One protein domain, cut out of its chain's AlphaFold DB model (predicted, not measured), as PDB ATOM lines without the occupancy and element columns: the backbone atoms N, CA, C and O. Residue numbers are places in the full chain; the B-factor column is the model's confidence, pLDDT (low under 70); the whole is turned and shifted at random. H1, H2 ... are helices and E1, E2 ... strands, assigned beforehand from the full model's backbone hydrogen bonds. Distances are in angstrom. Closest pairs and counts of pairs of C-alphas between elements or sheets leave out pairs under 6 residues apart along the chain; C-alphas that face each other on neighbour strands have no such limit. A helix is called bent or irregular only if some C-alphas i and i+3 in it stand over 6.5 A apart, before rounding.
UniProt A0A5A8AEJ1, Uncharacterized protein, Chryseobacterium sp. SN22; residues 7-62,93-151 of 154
ATOM      1  N   SER A   7      -9.625  54.410 -12.411       96.00
ATOM      2  CA  SER A   7      -8.484  55.169 -11.885       96.00
ATOM      3  C   SER A   7      -8.425  55.110 -10.358       96.00
ATOM      4  O   SER A   7      -7.406  54.715  -9.798       96.00
ATOM      5  N   GLU A   8      -9.546  55.387  -9.692       95.69
ATOM      6  CA  GLU A   8      -9.647  55.330  -8.232       95.69
ATOM      7  C   GLU A   8      -9.426  53.902  -7.705       95.69
ATOM      8  O   GLU A   8      -8.784  53.695  -6.675       95.69
ATOM      9  N   TYR A   9      -9.928  52.887  -8.418       95.06
ATOM     10  CA  TYR A   9      -9.693  51.492  -8.044       95.06
ATOM     11  C   TYR A   9      -8.209  51.110  -8.138       95.06
ATOM     12  O   TYR A   9      -7.680  50.482  -7.223       95.06
ATOM     13  N   VAL A  10      -7.523  51.518  -9.210       93.81
ATOM     14  CA  VAL A  10      -6.086  51.268  -9.404       93.81
ATOM     15  C   VAL A  10      -5.257  51.947  -8.315       93.81
ATOM     16  O   VAL A  10      -4.361  51.313  -7.760       93.81
ATOM     17  N   GLU A  11      -5.576  53.190  -7.953       92.19
ATOM     18  CA  GLU A  11      -4.902  53.905  -6.859       92.19
ATOM     19  C   GLU A  11      -5.058  53.177  -5.514       92.19
ATOM     20  O   GLU A  11      -4.084  53.011  -4.770       92.19
ATOM     21  N   LYS A  12      -6.265  52.673  -5.219       90.38
ATOM     22  CA  LYS A  12      -6.526  51.869  -4.014       90.38
ATOM     23  C   LYS A  12      -5.738  50.565  -4.019       90.38
ATOM     24  O   LYS A  12      -5.182  50.191  -2.990       90.38
ATOM     25  N   GLU A  13      -5.680  49.876  -5.154       88.31
ATOM     26  CA  GLU A  13      -4.936  48.623  -5.286       88.31
ATOM     27  C   GLU A  13      -3.424  48.815  -5.159       88.31
ATOM     28  O   GLU A  13      -2.771  48.029  -4.476       88.31
ATOM     29  N   TYR A  14      -2.880  49.885  -5.740       83.50
ATOM     30  CA  TYR A  14      -1.471  50.241  -5.590       83.50
ATOM     31  C   TYR A  14      -1.117  50.559  -4.130       83.50
ATOM     32  O   TYR A  14      -0.122  50.061  -3.607       83.50
ATOM     33  N   SER A  15      -1.972  51.317  -3.440       82.75
ATOM     34  CA  SER A  15      -1.766  51.677  -2.029       82.75
ATOM     35  C   SER A  15      -1.831  50.469  -1.082       82.75
ATOM     36  O   SER A  15      -1.255  50.508   0.004       82.75
ATOM     37  N   ARG A  16      -2.529  49.390  -1.469       78.25
ATOM     38  CA  ARG A  16      -2.623  48.135  -0.698       78.25
ATOM     39  C   ARG A  16      -1.377  47.260  -0.828       78.25
ATOM     40  O   ARG A  16      -1.104  46.477   0.076       78.25
ATOM     41  N   SER A  17      -0.644  47.364  -1.935       69.19
ATOM     42  CA  SER A  17       0.586  46.608  -2.181       69.19
ATOM     43  C   SER A  17       1.810  47.396  -1.706       69.19
ATOM     44  O   SER A  17       2.525  47.986  -2.515       69.19
ATOM     45  N   VAL A  18       2.043  47.446  -0.391       61.09
ATOM     46  CA  VAL A  18       3.306  47.971   0.155       61.09
ATOM     47  C   VAL A  18       4.364  46.865   0.039       61.09
ATOM     48  O   VAL A  18       4.121  45.779   0.557       61.09
ATOM     49  N   PRO A  19       5.519  47.078  -0.620       57.38
ATOM     50  CA  PRO A  19       6.429  45.984  -0.936       57.38
ATOM     51  C   PRO A  19       7.170  45.492   0.315       57.38
ATOM     52  O   PRO A  19       8.041  46.186   0.839       57.38
ATOM     53  N   THR A  20       6.877  44.272   0.757       59.06
ATOM     54  CA  THR A  20       7.840  43.424   1.478       59.06
ATOM     55  C   THR A  20       8.396  42.358   0.529       59.06
ATOM     56  O   THR A  20       7.958  42.260  -0.612       59.06
ATOM     57  N   GLU A  21       9.389  41.576   0.957       55.47
ATOM     58  CA  GLU A  21      10.147  40.590   0.153       55.47
ATOM     59  C   GLU A  21       9.276  39.578  -0.648       55.47
ATOM     60  O   GLU A  21       9.745  38.961  -1.599       55.47
ATOM     61  N   THR A  22       7.975  39.488  -0.341       58.22
ATOM     62  CA  THR A  22       6.878  38.820  -1.076       58.22
ATOM     63  C   THR A  22       6.270  39.627  -2.248       58.22
ATOM     64  O   THR A  22       5.184  39.310  -2.738       58.22
ATOM     65  N   ALA A  23       6.963  40.655  -2.748       67.06
ATOM     66  CA  ALA A  23       6.422  41.668  -3.665       67.06
ATOM     67  C   ALA A  23       5.876  41.146  -5.011       67.06
ATOM     68  O   ALA A  23       4.981  41.767  -5.583       67.06
ATOM     69  N   ILE A  24       6.388  40.030  -5.548       74.75
ATOM     70  CA  ILE A  24       5.982  39.534  -6.880       74.75
ATOM     71  C   ILE A  24       4.571  38.934  -6.847       74.75
ATOM     72  O   ILE A  24       3.747  39.256  -7.708       74.75
ATOM     73  N   ASP A  25       4.268  38.100  -5.851       79.94
ATOM     74  CA  ASP A  25       2.961  37.440  -5.743       79.94
ATOM     75  C   ASP A  25       1.854  38.438  -5.390       79.94
ATOM     76  O   ASP A  25       0.737  38.362  -5.918       79.94
ATOM     77  N   GLU A  26       2.173  39.418  -4.544       79.38
ATOM     78  CA  GLU A  26       1.273  40.509  -4.171       79.38
ATOM     79  C   GLU A  26       0.990  41.442  -5.353       79.38
ATOM     80  O   GLU A  26      -0.173  41.771  -5.614       79.38
ATOM     81  N   LEU A  27       2.020  41.795  -6.128       81.81
ATOM     82  CA  LEU A  27       1.872  42.572  -7.358       81.81
ATOM     83  C   LEU A  27       1.026  41.818  -8.391       81.81
ATOM     84  O   LEU A  27       0.083  42.378  -8.955       81.81
ATOM     85  N   ALA A  28       1.297  40.527  -8.597       84.94
ATOM     86  CA  ALA A  28       0.513  39.684  -9.496       84.94
ATOM     87  C   ALA A  28      -0.946  39.536  -9.024       84.94
ATOM     88  O   ALA A  28      -1.869  39.460  -9.840       84.94
ATOM     89  N   ALA A  29      -1.198  39.484  -7.713       86.38
ATOM     90  CA  ALA A  29      -2.551  39.493  -7.156       86.38
ATOM     91  C   ALA A  29      -3.268  40.835  -7.387       86.38
ATOM     92  O   ALA A  29      -4.428  40.831  -7.800       86.38
ATOM     93  N   SER A  30      -2.576  41.958  -7.183       88.00
ATOM     94  CA  SER A  30      -3.091  43.310  -7.440       88.00
ATOM     95  C   SER A  30      -3.476  43.497  -8.912       88.00
ATOM     96  O   SER A  30      -4.621  43.828  -9.225       88.00
ATOM     97  N   MET A  31      -2.585  43.131  -9.843       90.06
ATOM     98  CA  MET A  31      -2.875  43.181 -11.282       90.06
ATOM     99  C   MET A  31      -4.079  42.313 -11.670       90.06
ATOM    100  O   MET A  31      -4.918  42.743 -12.461       90.06
ATOM    101  N   ARG A  32      -4.216  41.109 -11.093       92.12
ATOM    102  CA  ARG A  32      -5.392  40.251 -11.322       92.12
ATOM    103  C   ARG A  32      -6.689  40.920 -10.868       92.12
ATOM    104  O   ARG A  32      -7.671  40.869 -11.607       92.12
ATOM    105  N   ARG A  33      -6.701  41.578  -9.703       93.31
ATOM    106  CA  ARG A  33      -7.876  42.321  -9.214       93.31
ATOM    107  C   ARG A  33      -8.218  43.505 -10.112       93.31
ATOM    108  O   ARG A  33      -9.387  43.679 -10.437       93.31
ATOM    109  N   VAL A  34      -7.223  44.257 -10.586       94.94
ATOM    110  CA  VAL A  34      -7.436  45.341 -11.565       94.94
ATOM    111  C   VAL A  34      -8.027  44.799 -12.868       94.94
ATOM    112  O   VAL A  34      -9.000  45.350 -13.376       94.94
ATOM    113  N   ILE A  35      -7.505  43.690 -13.400       96.00
ATOM    114  CA  ILE A  35      -8.046  43.060 -14.617       96.00
ATOM    115  C   ILE A  35      -9.495  42.608 -14.407       96.00
ATOM    116  O   ILE A  35     -10.337  42.827 -15.281       96.00
ATOM    117  N   ASN A  36      -9.800  41.985 -13.266       96.62
ATOM    118  CA  ASN A  36     -11.157  41.548 -12.946       96.62
ATOM    119  C   ASN A  36     -12.110  42.740 -12.819       96.62
ATOM    120  O   ASN A  36     -13.203  42.698 -13.382       96.62
ATOM    121  N   TYR A  37     -11.676  43.823 -12.173       97.31
ATOM    122  CA  TYR A  37     -12.461  45.050 -12.067       97.31
ATOM    123  C   TYR A  37     -12.696  45.699 -13.436       97.31
ATOM    124  O   TYR A  37     -13.826  46.030 -13.774       97.31
ATOM    125  N   THR A  38     -11.681  45.773 -14.301       97.50
ATOM    126  CA  THR A  38     -11.845  46.258 -15.682       97.50
ATOM    127  C   THR A  38     -12.847  45.412 -16.468       97.50
ATOM    128  O   THR A  38     -13.687  45.950 -17.188       97.50
ATOM    129  N   LYS A  39     -12.800  44.080 -16.340       97.44
ATOM    130  CA  LYS A  39     -13.798  43.194 -16.964       97.44
ATOM    131  C   LYS A  39     -15.193  43.454 -16.405       97.44
ATOM    132  O   LYS A  39     -16.141  43.479 -17.181       97.44
ATOM    133  N   PHE A  40     -15.298  43.680 -15.098       97.38
ATOM    134  CA  PHE A  40     -16.541  44.020 -14.422       97.38
ATOM    135  C   PHE A  40     -17.146  45.328 -14.946       97.38
ATOM    136  O   PHE A  40     -18.293  45.326 -15.379       97.38
ATOM    137  N   LEU A  41     -16.351  46.397 -15.038       97.31
ATOM    138  CA  LEU A  41     -16.770  47.692 -15.585       97.31
ATOM    139  C   LEU A  41     -17.230  47.614 -17.050       97.31
ATOM    140  O   LEU A  41     -18.124  48.348 -17.467       97.31
ATOM    141  N   ARG A  42     -16.646  46.703 -17.839       96.44
ATOM    142  CA  ARG A  42     -16.980  46.514 -19.259       96.44
ATOM    143  C   ARG A  42     -18.245  45.694 -19.505       96.44
ATOM    144  O   ARG A  42     -18.666  45.620 -20.662       96.44
ATOM    145  N   GLN A  43     -18.833  45.067 -18.484       96.00
ATOM    146  CA  GLN A  43     -20.041  44.267 -18.672       96.00
ATOM    147  C   GLN A  43     -21.197  45.157 -19.162       96.00
ATOM    148  O   GLN A  43     -21.393  46.239 -18.606       96.00
ATOM    149  N   PRO A  44     -21.961  44.739 -20.189       95.50
ATOM    150  CA  PRO A  44     -23.149  45.469 -20.622       95.50
ATOM    151  C   PRO A  44     -24.199  45.465 -19.510       95.50
ATOM    152  O   PRO A  44     -24.357  44.459 -18.822       95.50
ATOM    153  N   LEU A  45     -24.938  46.563 -19.359       95.94
ATOM    154  CA  LEU A  45     -25.988  46.638 -18.345       95.94
ATOM    155  C   LEU A  45     -27.146  45.696 -18.687       95.94
ATOM    156  O   LEU A  45     -27.803  45.853 -19.722       95.94
ATOM    157  N   THR A  46     -27.406  44.743 -17.794       95.69
ATOM    158  CA  THR A  46     -28.548  43.831 -17.875       95.69
ATOM    159  C   THR A  46     -29.430  43.965 -16.640       95.69
ATOM    160  O   THR A  46     -28.945  44.234 -15.543       95.69
ATOM    161  N   LEU A  47     -30.731  43.725 -16.804       96.25
ATOM    162  CA  LEU A  47     -31.719  43.774 -15.724       96.25
ATOM    163  C   LEU A  47     -31.336  42.877 -14.532       96.25
ATOM    164  O   LEU A  47     -31.486  43.276 -13.378       96.25
ATOM    165  N   GLY A  48     -30.775  41.697 -14.818       96.44
ATOM    166  CA  GLY A  48     -30.354  40.717 -13.812       96.44
ATOM    167  C   GLY A  48     -29.253  41.198 -12.861       96.44
ATOM    168  O   GLY A  48     -29.055  40.582 -11.821       96.44
ATOM    169  N   MET A  49     -28.557  42.293 -13.184       96.94
ATOM    170  CA  MET A  49     -27.576  42.914 -12.285       96.94
ATOM    171  C   MET A  49     -28.226  43.706 -11.145       96.94
ATOM    172  O   MET A  49     -27.539  44.031 -10.180       96.94
ATOM    173  N   PHE A  50     -29.513  44.039 -11.257       96.62
ATOM    174  CA  PHE A  50     -30.220  44.923 -10.324       96.62
ATOM    175  C   PHE A  50     -31.312  44.190  -9.556       96.62
ATOM    176  O   PHE A  50     -31.518  44.462  -8.382       96.62
ATOM    177  N   VAL A  51     -31.994  43.243 -10.205       96.44
ATOM    178  CA  VAL A  51     -33.051  42.435  -9.588       96.44
ATOM    179  C   VAL A  51     -32.949  40.976 -10.043       96.44
ATOM    180  O   VAL A  51     -32.515  40.722 -11.171       96.44
ATOM    181  N   PRO A  52     -33.364  39.995  -9.220       96.31
ATOM    182  CA  PRO A  52     -33.396  38.598  -9.637       96.31
ATOM    183  C   PRO A  52     -34.362  38.396 -10.808       96.31
ATOM    184  O   PRO A  52     -35.532  38.777 -10.733       96.31
ATOM    185  N   VAL A  53     -33.889  37.745 -11.872       95.06
ATOM    186  CA  VAL A  53     -34.694  37.404 -13.055       95.06
ATOM    187  C   VAL A  53     -34.798  35.892 -13.246       95.06
ATOM    188  O   VAL A  53     -33.818  35.164 -13.041       95.06
ATOM    189  N   CYS A  54     -35.975  35.418 -13.650       89.81
ATOM    190  CA  CYS A  54     -36.213  34.028 -14.023       89.81
ATOM    191  C   CYS A  54     -35.703  33.725 -15.443       89.81
ATOM    192  O   CYS A  54     -35.240  34.608 -16.170       89.81
ATOM    193  N   GLY A  55     -35.745  32.449 -15.839       82.75
ATOM    194  CA  GLY A  55     -35.125  31.963 -17.081       82.75
ATOM    195  C   GLY A  55     -35.684  32.567 -18.378       82.75
ATOM    196  O   GLY A  55     -35.015  32.521 -19.406       82.75
ATOM    197  N   ASP A  56     -36.876  33.164 -18.338       82.69
ATOM    198  CA  ASP A  56     -37.487  33.885 -19.463       82.69
ATOM    199  C   ASP A  56     -37.130  35.387 -19.500       82.69
ATOM    200  O   ASP A  56     -37.645  36.123 -20.343       82.69
ATOM    201  N   GLY A  57     -36.256  35.845 -18.595       83.31
ATOM    202  CA  GLY A  57     -35.794  37.230 -18.506       83.31
ATOM    203  C   GLY A  57     -36.727  38.174 -17.744       83.31
ATOM    204  O   GLY A  57     -36.467  39.378 -17.726       83.31
ATOM    205  N   LYS A  58     -37.797  37.674 -17.113       90.06
ATOM    206  CA  LYS A  58     -38.671  38.496 -16.264       90.06
ATOM    207  C   LYS A  58     -38.151  38.582 -14.823       90.06
ATOM    208  O   LYS A  58     -37.556  37.624 -14.340       90.06
ATOM    209  N   PRO A  59     -38.386  39.695 -14.111       93.31
ATOM    210  CA  PRO A  59     -38.175  39.770 -12.670       93.31
ATOM    211  C   PRO A  59     -39.050  38.757 -11.929       93.31
ATOM    212  O   PRO A  59     -40.206  38.558 -12.307       93.31
ATOM    213  N   TYR A  60     -38.519  38.165 -10.862       92.75
ATOM    214  CA  TYR A  60     -39.337  37.389  -9.929       92.75
ATOM    215  C   TYR A  60     -40.317  38.294  -9.166       92.75
ATOM    216  O   TYR A  60     -39.960  39.405  -8.773       92.75
ATOM    217  N   ASP A  61     -41.528  37.795  -8.903       89.31
ATOM    218  CA  ASP A  61     -42.467  38.430  -7.975       89.31
ATOM    219  C   ASP A  61     -42.102  38.050  -6.534       89.31
ATOM    220  O   ASP A  61     -42.142  36.881  -6.142       89.31
ATOM    221  N   LEU A  62     -41.741  39.043  -5.722       87.75
ATOM    222  CA  LEU A  62     -41.322  38.812  -4.340       87.75
ATOM    223  C   LEU A  62     -42.455  38.275  -3.452       87.75
ATOM    224  O   LEU A  62     -42.168  37.566  -2.487       87.75
ATOM    225  N   LEU A  93     -25.734  42.344  -8.901       97.19
ATOM    226  CA  LEU A  93     -24.448  43.000  -8.665       97.19
ATOM    227  C   LEU A  93     -24.570  44.276  -7.827       97.19
ATOM    228  O   LEU A  93     -23.598  44.668  -7.182       97.19
ATOM    229  N   PHE A  94     -25.741  44.915  -7.836       96.56
ATOM    230  CA  PHE A  94     -25.996  46.178  -7.144       96.56
ATOM    231  C   PHE A  94     -27.062  46.017  -6.065       96.56
ATOM    232  O   PHE A  94     -28.071  45.349  -6.273       96.56
ATOM    233  N   GLU A  95     -26.835  46.642  -4.914       94.75
ATOM    234  CA  GLU A  95     -27.781  46.617  -3.797       94.75
ATOM    235  C   GLU A  95     -28.820  47.739  -3.901       94.75
ATOM    236  O   GLU A  95     -28.572  48.794  -4.492       94.75
ATOM    237  N   GLY A  96     -29.968  47.517  -3.256       93.81
ATOM    238  CA  GLY A  96     -30.987  48.543  -3.029       93.81
ATOM    239  C   GLY A  96     -31.840  48.884  -4.245       93.81
ATOM    240  O   GLY A  96     -32.407  49.968  -4.269       93.81
ATOM    241  N   PHE A  97     -31.904  48.013  -5.255       95.62
ATOM    242  CA  PHE A  97     -32.781  48.196  -6.408       95.62
ATOM    243  C   PHE A  97     -34.062  47.372  -6.285       95.62
ATOM    244  O   PHE A  97     -34.014  46.181  -5.989       95.62
ATOM    245  N   ASP A  98     -35.180  48.005  -6.624       94.44
ATOM    246  CA  ASP A  98     -36.503  47.399  -6.703       94.44
ATOM    247  C   ASP A  98     -37.146  47.655  -8.067       94.44
ATOM    248  O   ASP A  98     -36.805  48.597  -8.791       94.44
ATOM    249  N   LEU A  99     -38.124  46.815  -8.413       94.00
ATOM    250  CA  LEU A  99     -38.955  47.012  -9.593       94.00
ATOM    251  C   LEU A  99     -39.804  48.280  -9.418       94.00
ATOM    252  O   LEU A  99     -40.639  48.365  -8.521       94.00
ATOM    253  N   GLU A 100     -39.617  49.258 -10.298       92.81
ATOM    254  CA  GLU A 100     -40.382  50.505 -10.275       92.81
ATOM    255  C   GLU A 100     -41.645  50.392 -11.126       92.81
ATOM    256  O   GLU A 100     -42.742  50.742 -10.692       92.81
ATOM    257  N   TRP A 101     -41.491  49.909 -12.359       89.50
ATOM    258  CA  TRP A 101     -42.594  49.777 -13.301       89.50
ATOM    259  C   TRP A 101     -42.295  48.731 -14.372       89.50
ATOM    260  O   TRP A 101     -41.151  48.475 -14.744       89.50
ATOM    261  N   GLN A 102     -43.356  48.141 -14.918       91.25
ATOM    262  CA  GLN A 102     -43.259  47.157 -15.988       91.25
ATOM    263  C   GLN A 102     -44.356  47.393 -17.025       91.25
ATOM    264  O   GLN A 102     -45.546  47.336 -16.725       91.25
ATOM    265  N   SER A 103     -43.954  47.601 -18.278       91.31
ATOM    266  CA  SER A 103     -44.864  47.720 -19.422       91.31
ATOM    267  C   SER A 103     -44.805  46.483 -20.326       91.31
ATOM    268  O   SER A 103     -44.277  45.425 -19.961       91.31
ATOM    269  N   LYS A 104     -45.364  46.598 -21.538       89.44
ATOM    270  CA  LYS A 104     -45.247  45.568 -22.579       89.44
ATOM    271  C   LYS A 104     -43.837  45.463 -23.169       89.44
ATOM    272  O   LYS A 104     -43.496  44.391 -23.651       89.44
ATOM    273  N   ILE A 105     -43.045  46.537 -23.132       91.38
ATOM    274  CA  ILE A 105     -41.757  46.619 -23.845       91.38
ATOM    275  C   ILE A 105     -40.575  47.021 -22.963       91.38
ATOM    276  O   ILE A 105     -39.443  46.725 -23.317       91.38
ATOM    277  N   ILE A 106     -40.815  47.661 -21.820       93.06
ATOM    278  CA  ILE A 106     -39.766  48.187 -20.940       93.06
ATOM    279  C   ILE A 106     -40.034  47.762 -19.495       93.06
ATOM    280  O   ILE A 106     -41.195  47.715 -19.069       93.06
ATOM    281  N   ILE A 107     -38.955  47.472 -18.771       94.94
ATOM    282  CA  ILE A 107     -38.909  47.259 -17.322       94.94
ATOM    283  C   ILE A 107     -38.031  48.350 -16.706       94.94
ATOM    284  O   ILE A 107     -36.905  48.540 -17.156       94.94
ATOM    285  N   GLY A 108     -38.533  49.052 -15.694       95.06
ATOM    286  CA  GLY A 108     -37.775  50.025 -14.912       95.06
ATOM    287  C   GLY A 108     -37.457  49.501 -13.519       95.06
ATOM    288  O   GLY A 108     -38.333  48.944 -12.855       95.06
ATOM    289  N   VAL A 109     -36.222  49.708 -13.074       95.81
ATOM    290  CA  VAL A 109     -35.798  49.505 -11.684       95.81
ATOM    291  C   VAL A 109     -35.340  50.834 -11.104       95.81
ATOM    292  O   VAL A 109     -34.764  51.651 -11.823       95.81
ATOM    293  N   LYS A 110     -35.565  51.027  -9.810       95.38
ATOM    294  CA  LYS A 110     -35.110  52.206  -9.074       95.38
ATOM    295  C   LYS A 110     -34.394  51.797  -7.804       95.38
ATOM    296  O   LYS A 110     -34.684  50.728  -7.277       95.38
ATOM    297  N   ASN A 111     -33.524  52.656  -7.295       92.50
ATOM    298  CA  ASN A 111     -32.991  52.513  -5.947       92.50
ATOM    299  C   ASN A 111     -33.373  53.687  -5.042       92.50
ATOM    300  O   ASN A 111     -33.899  54.706  -5.494       92.50
ATOM    301  N   ASP A 112     -33.038  53.551  -3.762       82.12
ATOM    302  CA  ASP A 112     -33.240  54.587  -2.741       82.12
ATOM    303  C   ASP A 112     -32.426  55.871  -2.991       82.12
ATOM    304  O   ASP A 112     -32.676  56.900  -2.368       82.12
ATOM    305  N   PHE A 113     -31.458  55.835  -3.913       75.69
ATOM    306  CA  PHE A 113     -30.634  56.978  -4.316       75.69
ATOM    307  C   PHE A 113     -31.208  57.730  -5.532       75.69
ATOM    308  O   PHE A 113     -30.475  58.462  -6.193       75.69
ATOM    309  N   GLU A 114     -32.492  57.525  -5.852       82.56
ATOM    310  CA  GLU A 114     -33.201  58.132  -6.992       82.56
ATOM    311  C   GLU A 114     -32.604  57.791  -8.373       82.56
ATOM    312  O   GLU A 114     -32.901  58.442  -9.378       82.56
ATOM    313  N   VAL A 115     -31.792  56.733  -8.465       90.88
ATOM    314  CA  VAL A 115     -31.303  56.221  -9.748       90.88
ATOM    315  C   VAL A 115     -32.367  55.300 -10.334       90.88
ATOM    316  O   VAL A 115     -32.631  54.235  -9.780       90.88
ATOM    317  N   SER A 116     -32.948  55.691 -11.471       93.00
ATOM    318  CA  SER A 116     -33.878  54.863 -12.250       93.00
ATOM    319  C   SER A 116     -33.220  54.406 -13.551       93.00
ATOM    320  O   SER A 116     -32.622  55.202 -14.282       93.00
ATOM    321  N   ILE A 117     -33.301  53.106 -13.831       93.81
ATOM    322  CA  ILE A 117     -32.709  52.479 -15.013       93.81
ATOM    323  C   ILE A 117     -33.777  51.648 -15.716       93.81
ATOM    324  O   ILE A 117     -34.457  50.822 -15.110       93.81
ATOM    325  N   ALA A 118     -33.903  51.855 -17.025       94.50
ATOM    326  CA  ALA A 118     -34.860  51.154 -17.866       94.50
ATOM    327  C   ALA A 118     -34.176  50.109 -18.754       94.50
ATOM    328  O   ALA A 118     -33.117  50.357 -19.331       94.50
ATOM    329  N   PHE A 119     -34.819  48.962 -18.922       95.12
ATOM    330  CA  PHE A 119     -34.347  47.837 -19.720       95.12
ATOM    331  C   PHE A 119     -35.399  47.437 -20.742       95.12
ATOM    332  O   PHE A 119     -36.599  47.458 -20.462       95.12
ATOM    333  N   ASP A 120     -34.948  47.027 -21.922       93.06
ATOM    334  CA  ASP A 120     -35.810  46.362 -22.889       93.06
ATOM    335  C   ASP A 120     -36.302  45.034 -22.298       93.06
ATOM    336  O   ASP A 120     -35.516  44.191 -21.868       93.06
ATOM    337  N   LYS A 121     -37.620  44.835 -22.274       91.31
ATOM    338  CA  LYS A 121     -38.252  43.686 -21.617       91.31
ATOM    339  C   LYS A 121     -37.929  42.354 -22.292       91.31
ATOM    340  O   LYS A 121     -37.987  41.315 -21.644       91.31
ATOM    341  N   LYS A 122     -37.652  42.366 -23.598       89.88
ATOM    342  CA  LYS A 122     -37.410  41.147 -24.376       89.88
ATOM    343  C   LYS A 122     -35.972  40.658 -24.217       89.88
ATOM    344  O   LYS A 122     -35.735  39.457 -24.186       89.88
ATOM    345  N   THR A 123     -35.024  41.583 -24.186       90.75
ATOM    346  CA  THR A 123     -33.585  41.297 -24.162       90.75
ATOM    347  C   THR A 123     -32.975  41.438 -22.772       90.75
ATOM    348  O   THR A 123     -31.893  40.911 -22.531       90.75
ATOM    349  N   GLY A 124     -33.637  42.162 -21.866       91.88
ATOM    350  CA  GLY A 124     -33.103  42.529 -20.557       91.88
ATOM    351  C   GLY A 124     -31.941  43.521 -20.631       91.88
ATOM    352  O   GLY A 124     -31.288  43.742 -19.616       91.88
ATOM    353  N   LEU A 125     -31.652  44.093 -21.806       92.62
ATOM    354  CA  LEU A 125     -30.534  45.007 -22.026       92.62
ATOM    355  C   LEU A 125     -30.963  46.459 -21.846       92.62
ATOM    356  O   LEU A 125     -32.085  46.846 -22.184       92.62
ATOM    357  N   HIS A 126     -30.040  47.282 -21.360       91.50
ATOM    358  CA  HIS A 126     -30.231  48.724 -21.386       91.50
ATOM    359  C   HIS A 126     -30.213  49.243 -22.838       91.50
ATOM    360  O   HIS A 126     -29.409  48.802 -23.662       91.50
ATOM    361  N   GLY A 127     -31.128  50.164 -23.165       77.62
ATOM    362  CA  GLY A 127     -31.354  50.624 -24.545       77.62
ATOM    363  C   GLY A 127     -30.221  51.483 -25.119       77.62
ATOM    364  O   GLY A 127     -29.992  51.493 -26.330       77.62
ATOM    365  N   VAL A 128     -29.472  52.172 -24.259       75.31
ATOM    366  CA  VAL A 128     -28.201  52.803 -24.622       75.31
ATOM    367  C   VAL A 128     -27.124  51.741 -24.409       75.31
ATOM    368  O   VAL A 128     -27.159  51.063 -23.389       75.31
ATOM    369  N   LYS A 129     -26.180  51.546 -25.344       72.25
ATOM    370  CA  LYS A 129     -25.073  50.566 -25.230       72.25
ATOM    371  C   LYS A 129     -24.076  50.935 -24.112       72.25
ATOM    372  O   LYS A 129     -22.895  51.151 -24.366       72.25
ATOM    373  N   GLN A 130     -24.568  51.059 -22.889       87.19
ATOM    374  CA  GLN A 130     -23.829  51.386 -21.688       87.19
ATOM    375  C   GLN A 130     -23.383  50.105 -20.993       87.19
ATOM    376  O   GLN A 130     -23.978  49.030 -21.127       87.19
ATOM    377  N   ASN A 131     -22.300  50.250 -20.252       94.06
ATOM    378  CA  ASN A 131     -21.706  49.220 -19.429       94.06
ATOM    379  C   ASN A 131     -21.733  49.669 -17.963       94.06
ATOM    380  O   ASN A 131     -22.166  50.778 -17.641       94.06
ATOM    381  N   VAL A 132     -21.269  48.799 -17.075       96.38
ATOM    382  CA  VAL A 132     -21.191  49.079 -15.637       96.38
ATOM    383  C   VAL A 132     -20.403  50.358 -15.325       96.38
ATOM    384  O   VAL A 132     -20.764  51.072 -14.395       96.38
ATOM    385  N   GLU A 133     -19.384  50.708 -16.112       95.56
ATOM    386  CA  GLU A 133     -18.592  51.930 -15.908       95.56
ATOM    387  C   GLU A 133     -19.423  53.219 -15.913       95.56
ATOM    388  O   GLU A 133     -19.131  54.143 -15.153       95.56
ATOM    389  N   TRP A 134     -20.497  53.272 -16.707       93.25
ATOM    390  CA  TRP A 134     -21.405  54.423 -16.732       93.25
ATOM    391  C   TRP A 134     -22.013  54.720 -15.351       93.25
ATOM    392  O   TRP A 134     -22.288  55.875 -15.016       93.25
ATOM    393  N   LEU A 135     -22.157  53.690 -14.512       94.06
ATOM    394  CA  LEU A 135     -22.756  53.800 -13.188       94.06
ATOM    395  C   LEU A 135     -21.795  54.316 -12.109       94.06
ATOM    396  O   LEU A 135     -22.240  54.622 -11.002       94.06
ATOM    397  N   CYS A 136     -20.493  54.431 -12.395       94.38
ATOM    398  CA  CYS A 136     -19.490  54.852 -11.408       94.38
ATOM    399  C   CYS A 136     -19.796  56.226 -10.794       94.38
ATOM    400  O   CYS A 136     -19.462  56.469  -9.639       94.38
ATOM    401  N   SER A 137     -20.466  57.108 -11.543       90.62
ATOM    402  CA  SER A 137     -20.860  58.443 -11.076       90.62
ATOM    403  C   SER A 137     -21.894  58.430  -9.941       90.62
ATOM    404  O   SER A 137     -21.970  59.396  -9.188       90.62
ATOM    405  N   TYR A 138     -22.644  57.335  -9.775       91.56
ATOM    406  CA  TYR A 138     -23.683  57.212  -8.747       91.56
ATOM    407  C   TYR A 138     -23.179  56.582  -7.440       91.56
ATOM    408  O   TYR A 138     -23.907  56.559  -6.450       91.56
ATOM    409  N   GLY A 139     -21.954  56.040  -7.412       92.00
ATOM    410  CA  GLY A 139     -21.384  55.432  -6.204       92.00
ATOM    411  C   GLY A 139     -22.213  54.267  -5.651       92.00
ATOM    412  O   GLY A 139     -22.363  54.142  -4.431       92.00
ATOM    413  N   LEU A 140     -22.778  53.439  -6.537       94.75
ATOM    414  CA  LEU A 140     -23.716  52.379  -6.167       94.75
ATOM    415  C   LEU A 140     -23.063  51.320  -5.259       94.75
ATOM    416  O   LEU A 140     -21.931  50.906  -5.528       94.75
ATOM    417  N   PRO A 141     -23.748  50.854  -4.202       95.19
ATOM    418  CA  PRO A 141     -23.280  49.730  -3.396       95.19
ATOM    419  C   PRO A 141     -23.261  48.424  -4.208       95.19
ATOM    420  O   PRO A 141     -24.191  48.131  -4.959       95.19
ATOM    421  N   LEU A 142     -22.178  47.654  -4.061       96.12
ATOM    422  CA  LEU A 142     -21.997  46.342  -4.685       96.12
ATOM    423  C   LEU A 142     -22.372  45.219  -3.716       96.12
ATOM    424  O   LEU A 142     -21.944  45.263  -2.561       96.12
ATOM    425  N   THR A 143     -23.063  44.197  -4.223       96.00
ATOM    426  CA  THR A 143     -23.411  42.981  -3.468       96.00
ATOM    427  C   THR A 143     -22.176  42.142  -3.126       96.00
ATOM    428  O   THR A 143     -21.143  42.218  -3.798       96.00
ATOM    429  N   ALA A 144     -22.303  41.250  -2.139       95.00
ATOM    430  CA  ALA A 144     -21.303  40.227  -1.813       95.00
ATOM    431  C   ALA A 144     -20.827  39.436  -3.052       95.00
ATOM    432  O   ALA A 144     -19.626  39.276  -3.296       95.00
ATOM    433  N   SER A 145     -21.773  38.996  -3.888       93.81
ATOM    434  CA  SER A 145     -21.504  38.247  -5.119       93.81
ATOM    435  C   SER A 145     -20.690  39.078  -6.121       93.81
ATOM    436  O   SER A 145     -19.733  38.567  -6.711       93.81
ATOM    437  N   ALA A 146     -20.974  40.381  -6.253       95.88
ATOM    438  CA  ALA A 146     -20.168  41.290  -7.069       95.88
ATOM    439  C   ALA A 146     -18.742  41.466  -6.528       95.88
ATOM    440  O   ALA A 146     -17.788  41.417  -7.308       95.88
ATOM    441  N   LEU A 147     -18.569  41.618  -5.210       95.00
ATOM    442  CA  LEU A 147     -17.245  41.737  -4.584       95.00
ATOM    443  C   LEU A 147     -16.390  40.491  -4.831       95.00
ATOM    444  O   LEU A 147     -15.221  40.597  -5.218       95.00
ATOM    445  N   LYS A 148     -17.004  39.310  -4.718       93.00
ATOM    446  CA  LYS A 148     -16.365  38.033  -5.040       93.00
ATOM    447  C   LYS A 148     -15.906  37.972  -6.500       93.00
ATOM    448  O   LYS A 148     -14.783  37.533  -6.754       93.00
ATOM    449  N   LEU A 149     -16.720  38.444  -7.450       91.94
ATOM    450  CA  LEU A 149     -16.369  38.480  -8.880       91.94
ATOM    451  C   LEU A 149     -15.133  39.343  -9.170       91.94
ATOM    452  O   LEU A 149     -14.317  38.983 -10.020       91.94
ATOM    453  N   ILE A 150     -14.961  40.456  -8.454       93.25
ATOM    454  CA  ILE A 150     -13.802  41.350  -8.624       93.25
ATOM    455  C   ILE A 150     -12.598  40.958  -7.750       93.25
ATOM    456  O   ILE A 150     -11.540  41.584  -7.832       93.25
ATOM    457  N   GLY A 151     -12.712  39.877  -6.972       88.94
ATOM    458  CA  GLY A 151     -11.630  39.346  -6.141       88.94
ATOM    459  C   GLY A 151     -11.383  40.138  -4.857       88.94
ATOM    460  O   GLY A 151     -10.279  40.077  -4.312       88.94
TER     461      GLY A 151
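What this domain is: This is residues 7 to 62 and 93 to 151 of the 154 residues of an uncharacterized protein of Chryseobacterium sp. SN22 (UniProt A0A5A8AEJ1). A rod-like model has a helical hairpin, H1 and H2, at one end and a small three-stranded antiparallel sheet at the other, with the short helices H3 and H4 between them near the inner end of H2. Residues 20 to 25, of which 23 to 25 belong to H2, stick out at the helical end. The 115 printed residues run H1 H2 E1 E2 E3 H3 H4, a mixed class; the sheet's order is E1 E2 E3, a meander, each strand the antiparallel neighbour of the one before. The whole is loose, with a radius of gyration of the C-alphas of 17.0 A and spans of 60 by 28 by 27 A.

How they stand to each other: H1, residues 7 to 16, touches H2, residues 23 to 41, through residues 30 to 34 of H2 alone, at a shallow tilt of 24 degrees, opposite ways; the closest C-alphas are Glu 13 and Ser 30, 6.0 A. E2, residues 106 to 111, is antiparallel to E1, residues 97 to 102, with N 98 and O 110 at 2.8 A, and to E3, residues 116 to 120, with N 119 and O 107 at 2.8 A. H3, residues 132 to 138, only just touches H2, with 3 pairs of C-alphas within 8 A, at residues 40 to 41 of H2 alone, about perpendicular at 88 degrees; the closest C-alphas are Leu 41 and Glu 133, 4.6 A. H4, residues 144 to 150, touches residues 33 to 40 of H2 alone at a steep tilt of 67 degrees, opposite ways; the closest C-alphas are Asn 36 and Ile 150, 5.1 A. H1, H2, H3 and H4 are not on the sheet. Every O i to N i+4 pair is within hydrogen-bond range in H1, H2 and H4; H3 has 0 of 3, but 3 of 4 O i to N i+3 pairs.

Where its parts are: H1 begins at C-alpha 7 (-8.484, 55.169, -11.885) and is 14.5 A long; H2 is 26.8 A. E1, E2 and E3 measure 14.2, 17.0 and 13.8 A. H3, 10.9 A, is irregular, but only just: C-alphas 134 and 137 are 7.0 A apart. H4, 10.2 A, ends at C-alpha 150 (-13.802, 41.350, -8.624).

The domain as a whole: The C-alphas farthest apart, Glu 21 and Lys 104, are 60.1 A apart. Residues 63 to 92 are not printed, and C-alphas 62 and 93 are 17.9 A apart across the cut. The link from E3 to H3 is long. Residues 17 to 23 have pLDDT under 70.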